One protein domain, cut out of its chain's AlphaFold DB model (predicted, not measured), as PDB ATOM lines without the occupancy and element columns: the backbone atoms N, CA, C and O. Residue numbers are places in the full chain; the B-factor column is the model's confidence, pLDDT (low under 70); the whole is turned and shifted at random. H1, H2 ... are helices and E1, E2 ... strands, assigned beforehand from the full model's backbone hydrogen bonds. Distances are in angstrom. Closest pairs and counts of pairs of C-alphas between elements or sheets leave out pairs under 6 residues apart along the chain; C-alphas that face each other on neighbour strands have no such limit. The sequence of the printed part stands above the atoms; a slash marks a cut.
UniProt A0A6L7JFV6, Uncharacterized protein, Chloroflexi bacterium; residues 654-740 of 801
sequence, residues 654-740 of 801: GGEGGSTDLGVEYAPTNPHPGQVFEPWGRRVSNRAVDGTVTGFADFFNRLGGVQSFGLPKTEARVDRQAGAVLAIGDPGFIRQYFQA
ATOM      1  N   GLY A 654     141.466 136.119  82.723       60.81
ATOM      2  CA  GLY A 654     140.560 136.577  81.659       60.81
ATOM      3  C   GLY A 654     141.172 136.768  80.264       60.81
ATOM      4  O   GLY A 654     140.520 137.350  79.405       60.81
ATOM      5  N   GLY A 655     142.373 136.246  79.993       52.31
ATOM      6  CA  GLY A 655     142.743 135.823  78.634       52.31
ATOM      7  C   GLY A 655     143.134 136.883  77.595       52.31
ATOM      8  O   GLY A 655     143.264 136.531  76.426       52.31
ATOM      9  N   GLU A 656     143.401 138.140  77.948       44.97
ATOM     10  CA  GLU A 656     144.037 139.073  76.999       44.97
ATOM     11  C   GLU A 656     145.571 138.996  77.079       44.97
ATOM     12  O   GLU A 656     146.220 139.968  77.449       44.97
ATOM     13  N   GLY A 657     146.157 137.842  76.733       39.75
ATOM     14  CA  GLY A 657     147.594 137.494  76.831       39.75
ATOM     15  C   GLY A 657     148.612 138.374  76.071       39.75
ATOM     16  O   GLY A 657     149.632 137.883  75.603       39.75
ATOM     17  N   GLY A 658     148.353 139.673  75.921       42.12
ATOM     18  CA  GLY A 658     149.270 140.694  75.422       42.12
ATOM     19  C   GLY A 658     149.170 142.059  76.124       42.12
ATOM     20  O   GLY A 658     149.904 142.970  75.739       42.12
ATOM     21  N   SER A 659     148.302 142.250  77.129       45.75
ATOM     22  CA  SER A 659     148.265 143.514  77.885       45.75
ATOM     23  C   SER A 659     149.299 143.515  79.014       45.75
ATOM     24  O   SER A 659     149.378 142.609  79.837       45.75
ATOM     25  N   THR A 660     150.091 144.583  79.103       48.78
ATOM     26  CA  THR A 660     151.072 144.777  80.184       48.78
ATOM     27  C   THR A 660     150.432 144.978  81.564       48.78
ATOM     28  O   THR A 660     151.148 145.027  82.563       48.78
ATOM     29  N   ASP A 661     149.103 145.121  81.629       56.44
ATOM     30  CA  ASP A 661     148.347 145.488  82.831       56.44
ATOM     31  C   ASP A 661     147.121 144.583  83.063       56.44
ATOM     32  O   ASP A 661     146.089 145.015  83.566       56.44
ATOM     33  N   LEU A 662     147.216 143.313  82.651       63.06
ATOM     34  CA  LEU A 662     146.123 142.339  82.708       63.06
ATOM     35  C   LEU A 662     145.547 142.204  84.106       63.06
ATOM     36  O   LEU A 662     146.129 141.477  84.900       63.06
ATOM     37  N   GLY A 663     144.433 142.882  84.378       69.81
ATOM     38  CA  GLY A 663     143.528 142.673  85.504       69.81
ATOM     39  C   GLY A 663     144.165 142.718  86.895       69.81
ATOM     40  O   GLY A 663     145.136 142.038  87.219       69.81
ATOM     41  N   VAL A 664     143.557 143.472  87.793       87.12
ATOM     42  CA  VAL A 664     143.716 143.241  89.228       87.12
ATOM     43  C   VAL A 664     142.325 143.114  89.798       87.12
ATOM     44  O   VAL A 664     141.400 143.821  89.389       87.12
ATOM     45  N   GLU A 665     142.164 142.229  90.766       88.75
ATOM     46  CA  GLU A 665     140.957 142.264  91.553       88.75
ATOM     47  C   GLU A 665     141.026 143.432  92.549       88.75
ATOM     48  O   GLU A 665     141.791 143.428  93.520       88.75
ATOM     49  N   TYR A 666     140.233 144.471  92.285       87.56
ATOM     50  CA  TYR A 666     140.223 145.686  93.101       87.56
ATOM     51  C   TYR A 666     139.523 145.507  94.451       87.56
ATOM     52  O   TYR A 666     139.898 146.184  95.417       87.56
ATOM     53  N   ALA A 667     138.539 144.611  94.528       88.00
ATOM     54  CA  ALA A 667     137.776 144.314  95.730       88.00
ATOM     55  C   ALA A 667     137.671 142.796  95.930       88.00
ATOM     56  O   ALA A 667     137.472 142.088  94.954       88.00
ATOM     57  N   PRO A 668     137.737 142.299  97.173       92.50
ATOM     58  CA  PRO A 668     137.834 143.053  98.424       92.50
ATOM     59  C   PRO A 668     139.223 143.670  98.665       92.50
ATOM     60  O   PRO A 668     140.201 143.307  98.021       92.50
ATOM     61  N   THR A 669     139.314 144.615  99.606       94.69
ATOM     62  CA  THR A 669     140.594 145.135 100.118       94.69
ATOM     63  C   THR A 669     140.913 144.499 101.467       94.69
ATOM     64  O   THR A 669     140.011 144.230 102.262       94.69
ATOM     65  N   ASN A 670     142.194 144.248 101.746       96.50
ATOM     66  CA  ASN A 670     142.616 143.637 103.001       96.50
ATOM     67  C   ASN A 670     142.958 144.713 104.047       96.50
ATOM     68  O   ASN A 670     143.953 145.436 103.877       96.50
ATOM     69  N   PRO A 671     142.163 144.836 105.132       97.12
ATOM     70  CA  PRO A 671     142.381 145.854 106.156       97.12
ATOM     71  C   PRO A 671     143.523 145.498 107.118       97.12
ATOM     72  O   PRO A 671     143.941 146.344 107.911       97.12
ATOM     73  N   HIS A 672     144.020 144.259 107.091       98.19
ATOM     74  CA  HIS A 672     145.014 143.780 108.047       98.19
ATOM     75  C   HIS A 672     146.434 144.240 107.678       98.19
ATOM     76  O   HIS A 672     146.720 144.507 106.510       98.19
ATOM     77  N   PRO A 673     147.364 144.335 108.647       98.12
ATOM     78  CA  PRO A 673     148.751 144.706 108.369       98.12
ATOM     79  C   PRO A 673     149.424 143.757 107.368       98.12
ATOM     80  O   PRO A 673     149.259 142.542 107.441       98.12
ATOM     81  N   GLY A 674     150.221 144.304 106.452       97.38
ATOM     82  CA  GLY A 674     150.931 143.544 105.421       97.38
ATOM     83  C   GLY A 674     151.685 144.463 104.465       97.38
ATOM     84  O   GLY A 674     151.526 145.687 104.539       97.38
ATOM     85  N   GLN A 675     152.489 143.895 103.572       98.25
ATOM     86  CA  GLN A 675     153.246 144.662 102.586       98.25
ATOM     87  C   GLN A 675     152.361 144.998 101.385       98.25
ATOM     88  O   GLN A 675     151.716 144.112 100.834       98.25
ATOM     89  N   VAL A 676     152.321 146.273 100.999       97.69
ATOM     90  CA  VAL A 676     151.580 146.760  99.825       97.69
ATOM     91  C   VAL A 676     152.523 146.808  98.629       97.69
ATOM     92  O   VAL A 676     153.658 147.269  98.768       97.69
ATOM     93  N   PHE A 677     152.050 146.349  97.474       96.06
ATOM     94  CA  PHE A 677     152.820 146.295  96.240       96.06
ATOM     95  C   PHE A 677     152.149 147.098  95.126       96.06
ATOM     96  O   PHE A 677     150.961 146.947  94.848       96.06
ATOM     97  N   GLU A 678     152.954 147.936  94.482       94.12
ATOM     98  CA  GLU A 678     152.596 148.697  93.285       94.12
ATOM     99  C   GLU A 678     152.737 147.829  92.020       94.12
ATOM    100  O   GLU A 678     153.506 146.864  92.043       94.12
ATOM    101  N   PRO A 679     152.032 148.145  90.915       91.25
ATOM    102  CA  PRO A 679     151.225 149.354  90.686       91.25
ATOM    103  C   PRO A 679     149.771 149.265  91.173       91.25
ATOM    104  O   PRO A 679     149.029 150.237  91.077       91.25
ATOM    105  N   TRP A 680     149.330 148.105  91.668       90.56
ATOM    106  CA  TRP A 680     147.907 147.872  91.953       90.56
ATOM    107  C   TRP A 680     147.502 148.064  93.421       90.56
ATOM    108  O   TRP A 680     146.344 147.835  93.795       90.56
ATOM    109  N   GLY A 681     148.460 148.423  94.277       94.00
ATOM    110  CA  GLY A 681     148.257 148.605  95.712       94.00
ATOM    111  C   GLY A 681     147.735 147.359  96.438       94.00
ATOM    112  O   GLY A 681     147.071 147.504  97.464       94.00
ATOM    113  N   ARG A 682     147.984 146.149  95.912       95.19
ATOM    114  CA  ARG A 682     147.544 144.891  96.544       95.19
ATOM    115  C   ARG A 682     148.444 144.534  97.718       95.19
ATOM    116  O   ARG A 682     149.650 144.808  97.686       95.19
ATOM    117  N   ARG A 683     147.877 143.917  98.755       97.06
ATOM    118  CA  ARG A 683     148.606 143.596  99.988       97.06
ATOM    119  C   ARG A 683     148.888 142.104 100.131       97.06
ATOM    120  O   ARG A 683     147.995 141.274 100.038       97.06
ATOM    121  N   VAL A 684     150.122 141.756 100.488       98.31
ATOM    122  CA  VAL A 684     150.449 140.424 101.023       98.31
ATOM    123  C   VAL A 684     150.466 140.511 102.549       98.31
ATOM    124  O   VAL A 684     151.236 141.282 103.133       98.31
ATOM    125  N   SER A 685     149.587 139.755 103.205       98.25
ATOM    126  CA  SER A 685     149.395 139.754 104.661       98.25
ATOM    127  C   SER A 685     149.343 138.326 105.204       98.25
ATOM    128  O   SER A 685     148.909 137.411 104.517       98.25
ATOM    129  N   ASN A 686     149.731 138.140 106.469       98.50
ATOM    130  CA  ASN A 686     149.507 136.888 107.203       98.50
ATOM    131  C   ASN A 686     148.056 136.720 107.677       98.50
ATOM    132  O   ASN A 686     147.764 135.761 108.389       98.50
ATOM    133  N   ARG A 687     147.162 137.655 107.342       98.44
ATOM    134  CA  ARG A 687     145.728 137.539 107.587       98.44
ATOM    135  C   ARG A 687     144.958 137.736 106.292       98.44
ATOM    136  O   ARG A 687     145.250 138.667 105.543       98.44
ATOM    137  N   ALA A 688     143.976 136.880 106.056       98.12
ATOM    138  CA  ALA A 688     143.006 137.064 104.988       98.12
ATOM    139  C   ALA A 688     142.034 138.204 105.312       98.12
ATOM    140  O   ALA A 688     142.001 138.694 106.442       98.12
ATOM    141  N   VAL A 689     141.241 138.639 104.332       97.62
ATOM    142  CA  VAL A 689     140.302 139.761 104.489       97.62
ATOM    143  C   VAL A 689     139.335 139.550 105.664       97.62
ATOM    144  O   VAL A 689     139.066 140.491 106.411       97.62
ATOM    145  N   ASP A 690     138.875 138.320 105.883       96.94
ATOM    146  CA  ASP A 690     138.000 137.929 106.999       96.94
ATOM    147  C   ASP A 690     138.703 137.901 108.378       96.94
ATOM    148  O   ASP A 690     138.054 137.748 109.411       96.94
ATOM    149  N   GLY A 691     140.027 138.093 108.419       97.88
ATOM    150  CA  GLY A 691     140.854 138.070 109.627       97.88
ATOM    151  C   GLY A 691     141.503 136.725 109.948       97.88
ATOM    152  O   GLY A 691     142.328 136.680 110.876       97.88
ATOM    153  N   THR A 692     141.195 135.672 109.185       97.88
ATOM    154  CA  THR A 692     141.792 134.339 109.332       97.88
ATOM    155  C   THR A 692     143.309 134.417 109.179       97.88
ATOM    156  O   THR A 692     143.814 135.058 108.262       97.88
ATOM    157  N   VAL A 693     144.057 133.796 110.098       97.88
ATOM    158  CA  VAL A 693     145.529 133.786 110.060       97.88
ATOM    159  C   VAL A 693     145.990 132.762 109.033       97.88
ATOM    160  O   VAL A 693     145.824 131.570 109.256       97.88
ATOM    161  N   THR A 694     146.584 133.228 107.937       97.94
ATOM    162  CA  THR A 694     147.025 132.376 106.827       97.94
ATOM    163  C   THR A 694     148.517 132.074 106.860       97.94
ATOM    164  O   THR A 694     148.916 130.974 106.515       97.94
ATOM    165  N   GLY A 695     149.356 133.038 107.255       97.94
ATOM    166  CA  GLY A 695     150.817 132.927 107.123       97.94
ATOM    167  C   GLY A 695     151.363 133.228 105.715       97.94
ATOM    168  O   GLY A 695     152.535 132.969 105.444       97.94
ATOM    169  N   PHE A 696     150.546 133.783 104.808       98.50
ATOM    170  CA  PHE A 696     150.958 134.027 103.416       98.50
ATOM    171  C   PHE A 696     152.131 134.997 103.265       98.50
ATOM    172  O   PHE A 696     152.981 134.768 102.412       98.50
ATOM    173  N   ALA A 697     152.219 136.062 104.066       98.44
ATOM    174  CA  ALA A 697     153.338 137.001 103.969       98.44
ATOM    175  C   ALA A 697     154.666 136.369 104.403       98.44
ATOM    176  O   ALA A 697     155.692 136.627 103.774       98.44
ATOM    177  N   ASP A 698     154.653 135.520 105.430       97.94
ATOM    178  CA  ASP A 698     155.852 134.804 105.873       97.94
ATOM    179  C   ASP A 698     156.313 133.816 104.796       97.94
ATOM    180  O   ASP A 698     157.489 133.813 104.423       97.94
ATOM    181  N   PHE A 699     155.376 133.046 104.235       97.69
ATOM    182  CA  PHE A 699     155.643 132.102 103.148       97.69
ATOM    183  C   PHE A 699     156.167 132.806 101.882       97.69
ATOM    184  O   PHE A 699     157.201 132.425 101.333       97.69
ATOM    185  N   PHE A 700     155.503 133.887 101.463       97.94
ATOM    186  CA  PHE A 700     155.896 134.712 100.320       97.94
ATOM    187  C   PHE A 700     157.318 135.263 100.478       97.94
ATOM    188  O   PHE A 700     158.142 135.114  99.577       97.94
ATOM    189  N   ASN A 701     157.637 135.857 101.632       96.94
ATOM    190  CA  ASN A 701     158.961 136.428 101.882       96.94
ATOM    191  C   ASN A 701     160.051 135.352 101.960       96.94
ATOM    192  O   ASN A 701     161.141 135.555 101.422       96.94
ATOM    193  N   ARG A 702     159.760 134.205 102.589       96.00
ATOM    194  CA  ARG A 702     160.696 133.075 102.693       96.00
ATOM    195  C   ARG A 702     161.116 132.558 101.319       96.00
ATOM    196  O   ARG A 702     162.291 132.271 101.123       96.00
ATOM    197  N   LEU A 703     160.173 132.472 100.382       95.88
ATOM    198  CA  LEU A 703     160.408 131.915  99.051       95.88
ATOM    199  C   LEU A 703     160.835 132.945  97.998       95.88
ATOM    200  O   LEU A 703     160.790 132.635  96.815       95.88
ATOM    201  N   GLY A 704     161.277 134.148  98.387       94.56
ATOM    202  CA  GLY A 704     161.860 135.139  97.463       94.56
ATOM    203  C   GLY A 704     160.901 136.235  96.981       94.56
ATOM    204  O   GLY A 704     161.271 137.077  96.159       94.56
ATOM    205  N   GLY A 705     159.677 136.276  97.509       96.38
ATOM    206  CA  GLY A 705     158.714 137.349  97.288       96.38
ATOM    207  C   GLY A 705     158.414 137.623  95.811       96.38
ATOM    208  O   GLY A 705     158.188 136.710  95.019       96.38
ATOM    209  N   VAL A 706     158.427 138.896  95.407       95.62
ATOM    210  CA  VAL A 706     158.048 139.305  94.037       95.62
ATOM    211  C   VAL A 706     158.878 138.597  92.962       95.62
ATOM    212  O   VAL A 706     158.373 138.352  91.870       95.62
ATOM    213  N   GLN A 707     160.124 138.217  93.247       92.50
ATOM    214  CA  GLN A 707     160.945 137.501  92.272       92.50
ATOM    215  C   GLN A 707     160.353 136.122  91.919       92.50
ATOM    216  O   GLN A 707     160.354 135.739  90.748       92.50
ATOM    217  N   SER A 708     159.786 135.420  92.902       94.25
ATOM    218  CA  SER A 708     159.314 134.034  92.764       94.25
ATOM    219  C   SER A 708     157.822 133.915  92.447       94.25
ATOM    220  O   SER A 708     157.399 132.994  91.746       94.25
ATOM    221  N   PHE A 709     157.004 134.836  92.957       95.88
ATOM    222  CA  PHE A 709     155.545 134.815  92.766       95.88
ATOM    223  C   PHE A 709     155.076 135.875  91.760       95.88
ATOM    224  O   PHE A 709     154.013 135.748  91.154       95.88
ATOM    225  N   GLY A 710     155.883 136.917  91.550       95.00
ATOM    226  CA  GLY A 710     155.446 138.156  90.927       95.00
ATOM    227  C   GLY A 710     154.619 139.020  91.869       95.00
ATOM    228  O   GLY A 710     154.552 138.786  93.078       95.00
ATOM    229  N   LEU A 711     154.032 140.068  91.311       95.19
ATOM    230  CA  LEU A 711     153.203 140.997  92.061       95.19
ATOM    231  C   LEU A 711     151.851 140.350  92.421       95.19
ATOM    232  O   LEU A 711     151.301 139.596  91.610       95.19
ATOM    233  N   PRO A 712     151.308 140.633  93.619       96.56
ATOM    234  CA  PRO A 712     149.981 140.172  94.006       96.56
ATOM    235  C   PRO A 712     148.905 140.801  93.119       96.56
ATOM    236  O   PRO A 712     148.930 142.001  92.834       96.56
ATOM    237  N   LYS A 713     147.951 139.972  92.704       94.75
ATOM    238  CA  LYS A 713     146.840 140.324  91.814       94.75
ATOM    239  C   LYS A 713     145.483 140.342  92.517       94.75
ATOM    240  O   LYS A 713     144.535 140.943  92.021       94.75
ATOM    241  N   THR A 714     145.411 139.740  93.698       95.56
ATOM    242  CA  THR A 714     144.260 139.804  94.599       95.56
ATOM    243  C   THR A 714     144.739 140.049  96.027       95.56
ATOM    244  O   THR A 714     145.934 139.973  96.339       95.56
ATOM    245  N   GLU A 715     143.790 140.298  96.920       97.31
ATOM    246  CA  GLU A 715     144.006 140.122  98.352       97.31
ATOM    247  C   GLU A 715     143.930 138.637  98.744       97.31
ATOM    248  O   GLU A 715     143.427 137.812  97.982       97.31
ATOM    249  N   ALA A 716     144.423 138.293  99.937       97.94
ATOM    250  CA  ALA A 716     144.194 136.981 100.539       97.94
ATOM    251  C   ALA A 716     142.746 136.884 101.038       97.94
ATOM    252  O   ALA A 716     142.374 137.603 101.966       97.94
ATOM    253  N   ARG A 717     141.921 136.026 100.439       97.00
ATOM    254  CA  ARG A 717     140.478 135.950 100.733       97.00
ATOM    255  C   ARG A 717     139.898 134.577 100.422       97.00
ATOM    256  O   ARG A 717     140.500 133.814  99.678       97.00
ATOM    257  N   VAL A 718     138.711 134.292 100.951       95.81
ATOM    258  CA  VAL A 718     137.925 133.123 100.529       95.81
ATOM    259  C   VAL A 718     137.463 133.320  99.083       95.81
ATOM    260  O   VAL A 718     137.075 134.426  98.699       95.81
ATOM    261  N   ASP A 719     137.463 132.259  98.282       90.56
ATOM    262  CA  ASP A 719     137.044 132.331  96.876       90.56
ATOM    263  C   ASP A 719     135.602 132.814  96.664       90.56
ATOM    264  O   ASP A 719     135.330 133.557  95.731       90.56
ATOM    265  N   ARG A 720     134.687 132.480  97.581       90.50
ATOM    266  CA  ARG A 720     133.277 132.918  97.549       90.50
ATOM    267  C   ARG A 720     133.023 134.272  98.220       90.50
ATOM    268  O   ARG A 720     131.885 134.596  98.553       90.50
ATOM    269  N   GLN A 721     134.064 135.045  98.513       91.69
ATOM    270  CA  GLN A 721     133.880 136.326  99.183       91.69
ATOM    271  C   GLN A 721     133.122 137.313  98.283       91.69
ATOM    272  O   GLN A 721     133.423 137.444  97.105       91.69
ATOM    273  N   ALA A 722     132.163 138.059  98.837       90.06
ATOM    274  CA  ALA A 722     131.431 139.071  98.074       90.06
ATOM    275  C   ALA A 722     132.391 140.081  97.412       90.06
ATOM    276  O   ALA A 722     133.242 140.674  98.083       90.06
ATOM    277  N   GLY A 723     132.238 140.268  96.099       85.56
ATOM    278  CA  GLY A 723     133.099 141.122  95.277       85.56
ATOM    279  C   GLY A 723     134.336 140.427  94.702       85.56
ATOM    280  O   GLY A 723     134.954 140.997  93.809       85.56
ATOM    281  N   ALA A 724     134.665 139.212  95.155       88.56
ATOM    282  CA  ALA A 724     135.621 138.357  94.467       88.56
ATOM    283  C   ALA A 724     135.080 137.988  93.084       88.56
ATOM    284  O   ALA A 724     133.923 137.584  92.960       88.56
ATOM    285  N   VAL A 725     135.924 138.096  92.062       85.00
ATOM    286  CA  VAL A 725     135.576 137.705  90.683       85.00
ATOM    287  C   VAL A 725     136.365 136.486  90.211       85.00
ATOM    288  O   VAL A 725     136.089 135.955  89.141       85.00
ATOM    289  N   LEU A 726     137.331 136.026  91.012       85.06
ATOM    290  CA  LEU A 726     138.199 134.897  90.681       85.06
ATOM    291  C   LEU A 726     138.105 133.776  91.709       85.06
ATOM    292  O   LEU A 726     138.281 134.006  92.911       85.06
ATOM    293  N   ALA A 727     137.915 132.571  91.188       85.06
ATOM    294  CA  ALA A 727     138.033 131.306  91.889       85.06
ATOM    295  C   ALA A 727     138.598 130.270  90.909       85.06
ATOM    296  O   ALA A 727     138.096 130.153  89.789       85.06
ATOM    297  N   ILE A 728     139.637 129.541  91.314       83.00
ATOM    298  CA  ILE A 728     140.145 128.374  90.579       83.00
ATOM    299  C   ILE A 728     140.058 127.139  91.471       83.00
ATOM    300  O   ILE A 728     140.260 127.228  92.682       83.00
ATOM    301  N   GLY A 729     139.776 125.987  90.863       83.88
ATOM    302  CA  GLY A 729     139.598 124.730  91.586       83.88
ATOM    303  C   GLY A 729     138.370 124.736  92.499       83.88
ATOM    304  O   GLY A 729     137.397 125.457  92.266       83.88
ATOM    305  N   ASP A 730     138.417 123.915  93.545       83.69
ATOM    306  CA  ASP A 730     137.295 123.766  94.466       83.69
ATOM    307  C   ASP A 730     137.057 125.056  95.265       83.69
ATOM    308  O   ASP A 730     138.003 125.640  95.806       83.69
ATOM    309  N   PRO A 731     135.808 125.533  95.374       84.06
ATOM    310  CA  PRO A 731     135.507 126.750  96.110       84.06
ATOM    311  C   PRO A 731     135.630 126.541  97.626       84.06
ATOM    312  O   PRO A 731     135.377 125.461  98.148       84.06
ATOM    313  N   GLY A 732     135.913 127.624  98.356       86.00
ATOM    314  CA  GLY A 732     135.901 127.638  99.827       86.00
ATOM    315  C   GLY A 732     137.279 127.737 100.479       86.00
ATOM    316  O   GLY A 732     137.360 128.030 101.669       86.00
ATOM    317  N   PHE A 733     138.356 127.598  99.708       94.62
ATOM    318  CA  PHE A 733     139.698 127.888 100.197       94.62
ATOM    319  C   PHE A 733     139.935 129.392 100.307       94.62
ATOM    320  O   PHE A 733     139.371 130.199  99.558       94.62
ATOM    321  N   ILE A 734     140.807 129.762 101.246       97.31
ATOM    322  CA  ILE A 734     141.408 131.090 101.275       97.31
ATOM    323  C   ILE A 734     142.604 131.071 100.332       97.31
ATOM    324  O   ILE A 734     143.551 130.311 100.547       97.31
ATOM    325  N   ARG A 735     142.565 131.927  99.313       97.25
ATOM    326  CA  ARG A 735     143.593 132.028  98.282       97.25
ATOM    327  C   ARG A 735     144.109 133.448  98.143       97.25
ATOM    328  O   ARG A 735     143.421 134.421  98.461       97.25
ATOM    329  N   GLN A 736     145.339 133.565  97.662       97.50
ATOM    330  CA  GLN A 736     145.870 134.809  97.121       97.50
ATOM    331  C   GLN A 736     146.537 134.528  95.782       97.50
ATOM    332  O   GLN A 736     147.438 133.693  95.685       97.50
ATOM    333  N   TYR A 737     146.107 135.259  94.762       95.88
ATOM    334  CA  TYR A 737     146.597 135.105  93.407       95.88
ATOM    335  C   TYR A 737     147.710 136.118  93.148       95.88
ATOM    336  O   TYR A 737     147.623 137.296  93.509       95.88
ATOM    337  N   PHE A 738     148.759 135.647  92.492       95.75
ATOM    338  CA  PHE A 738     149.902 136.430  92.051       95.75
ATOM    339  C   PHE A 738     150.037 136.297  90.539       95.75
ATOM    340  O   PHE A 738     149.414 135.443  89.913       95.75
ATOM    341  N   GLN A 739     150.899 137.117  89.944       93.31
ATOM    342  CA  GLN A 739     151.204 137.032  88.516       93.31
ATOM    343  C   GLN A 739     151.595 135.620  88.045       93.31
ATOM    344  O   GLN A 739     151.281 135.267  86.915       93.31
ATOM    345  N   ALA A 740     152.282 134.827  88.874       93.88
ATOM    346  CA  ALA A 740     152.837 133.533  88.467       93.88
ATOM    347  C   ALA A 740     152.611 132.396  89.479       93.88
ATOM    348  O   ALA A 740     153.303 131.377  89.434       93.88
TER     349      ALA A 740
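What this domain is: This is residues 654 to 740 of the 801 residues of an uncharacterized protein of Chloroflexi bacterium (UniProt A0A6L7JFV6). Little regular structure: a compact body mostly of loops, with strand E3 nearest its middle, a small hairpin, E1 and E2, whose last residue Val 684 meets the first turn of the short helix H1, and a second short helix, H2, whose Phe 709 meets the end of E3 at Phe 738. The printed part has 87 residues, 22 in named elements, ordered E1, E2, H1, H2, E3; the two-stranded sheet E1 - E2 is antiparallel, the class mixed. It is compact, with a radius of gyration of the C-alphas of 12.3 A, spanning 35 by 29 by 22 A.

How they stand to each other: In the hairpin of E1, residues 675 to 677, and E2, residues 682 to 684, N 675 and O 684 are 2.9 A apart, within hydrogen-bond range. H1, residues 696 to 702, comes closest to E2 at the C-alphas of Ala 697 and Val 684, 5.4 A apart. H1 and H2, residues 706 to 709, are close but not clearly touching; their closest C-alphas, Phe 700 and Phe 709, are 7.6 A apart. E3, residues 734 to 738, pairs with no named strand, but residues 717 to 718 pair antiparallel with 734 to 735; E3 and E2 are only just apart, closest C-alphas 8.2 A. Every O i to N i+4 pair in H1 is within hydrogen-bond range; H2 is too short for one.

Where its parts are: E1, 6.6 A long, begins at C-alpha 675 (153.246, 144.662, 102.586); E2 measures 7.0 A, H1 9.8 A and H2 5.3 A; E3, 13.6 A, ends at C-alpha 738 (149.902, 136.430, 92.051).

The domain as a whole: The farthest C-alphas, Gly 658 and Val 693, are 35.5 A apart. The printed part has no cut; links E2 to H1 and H2 to E3 are long. Residues 654 to 663 have pLDDT under 70.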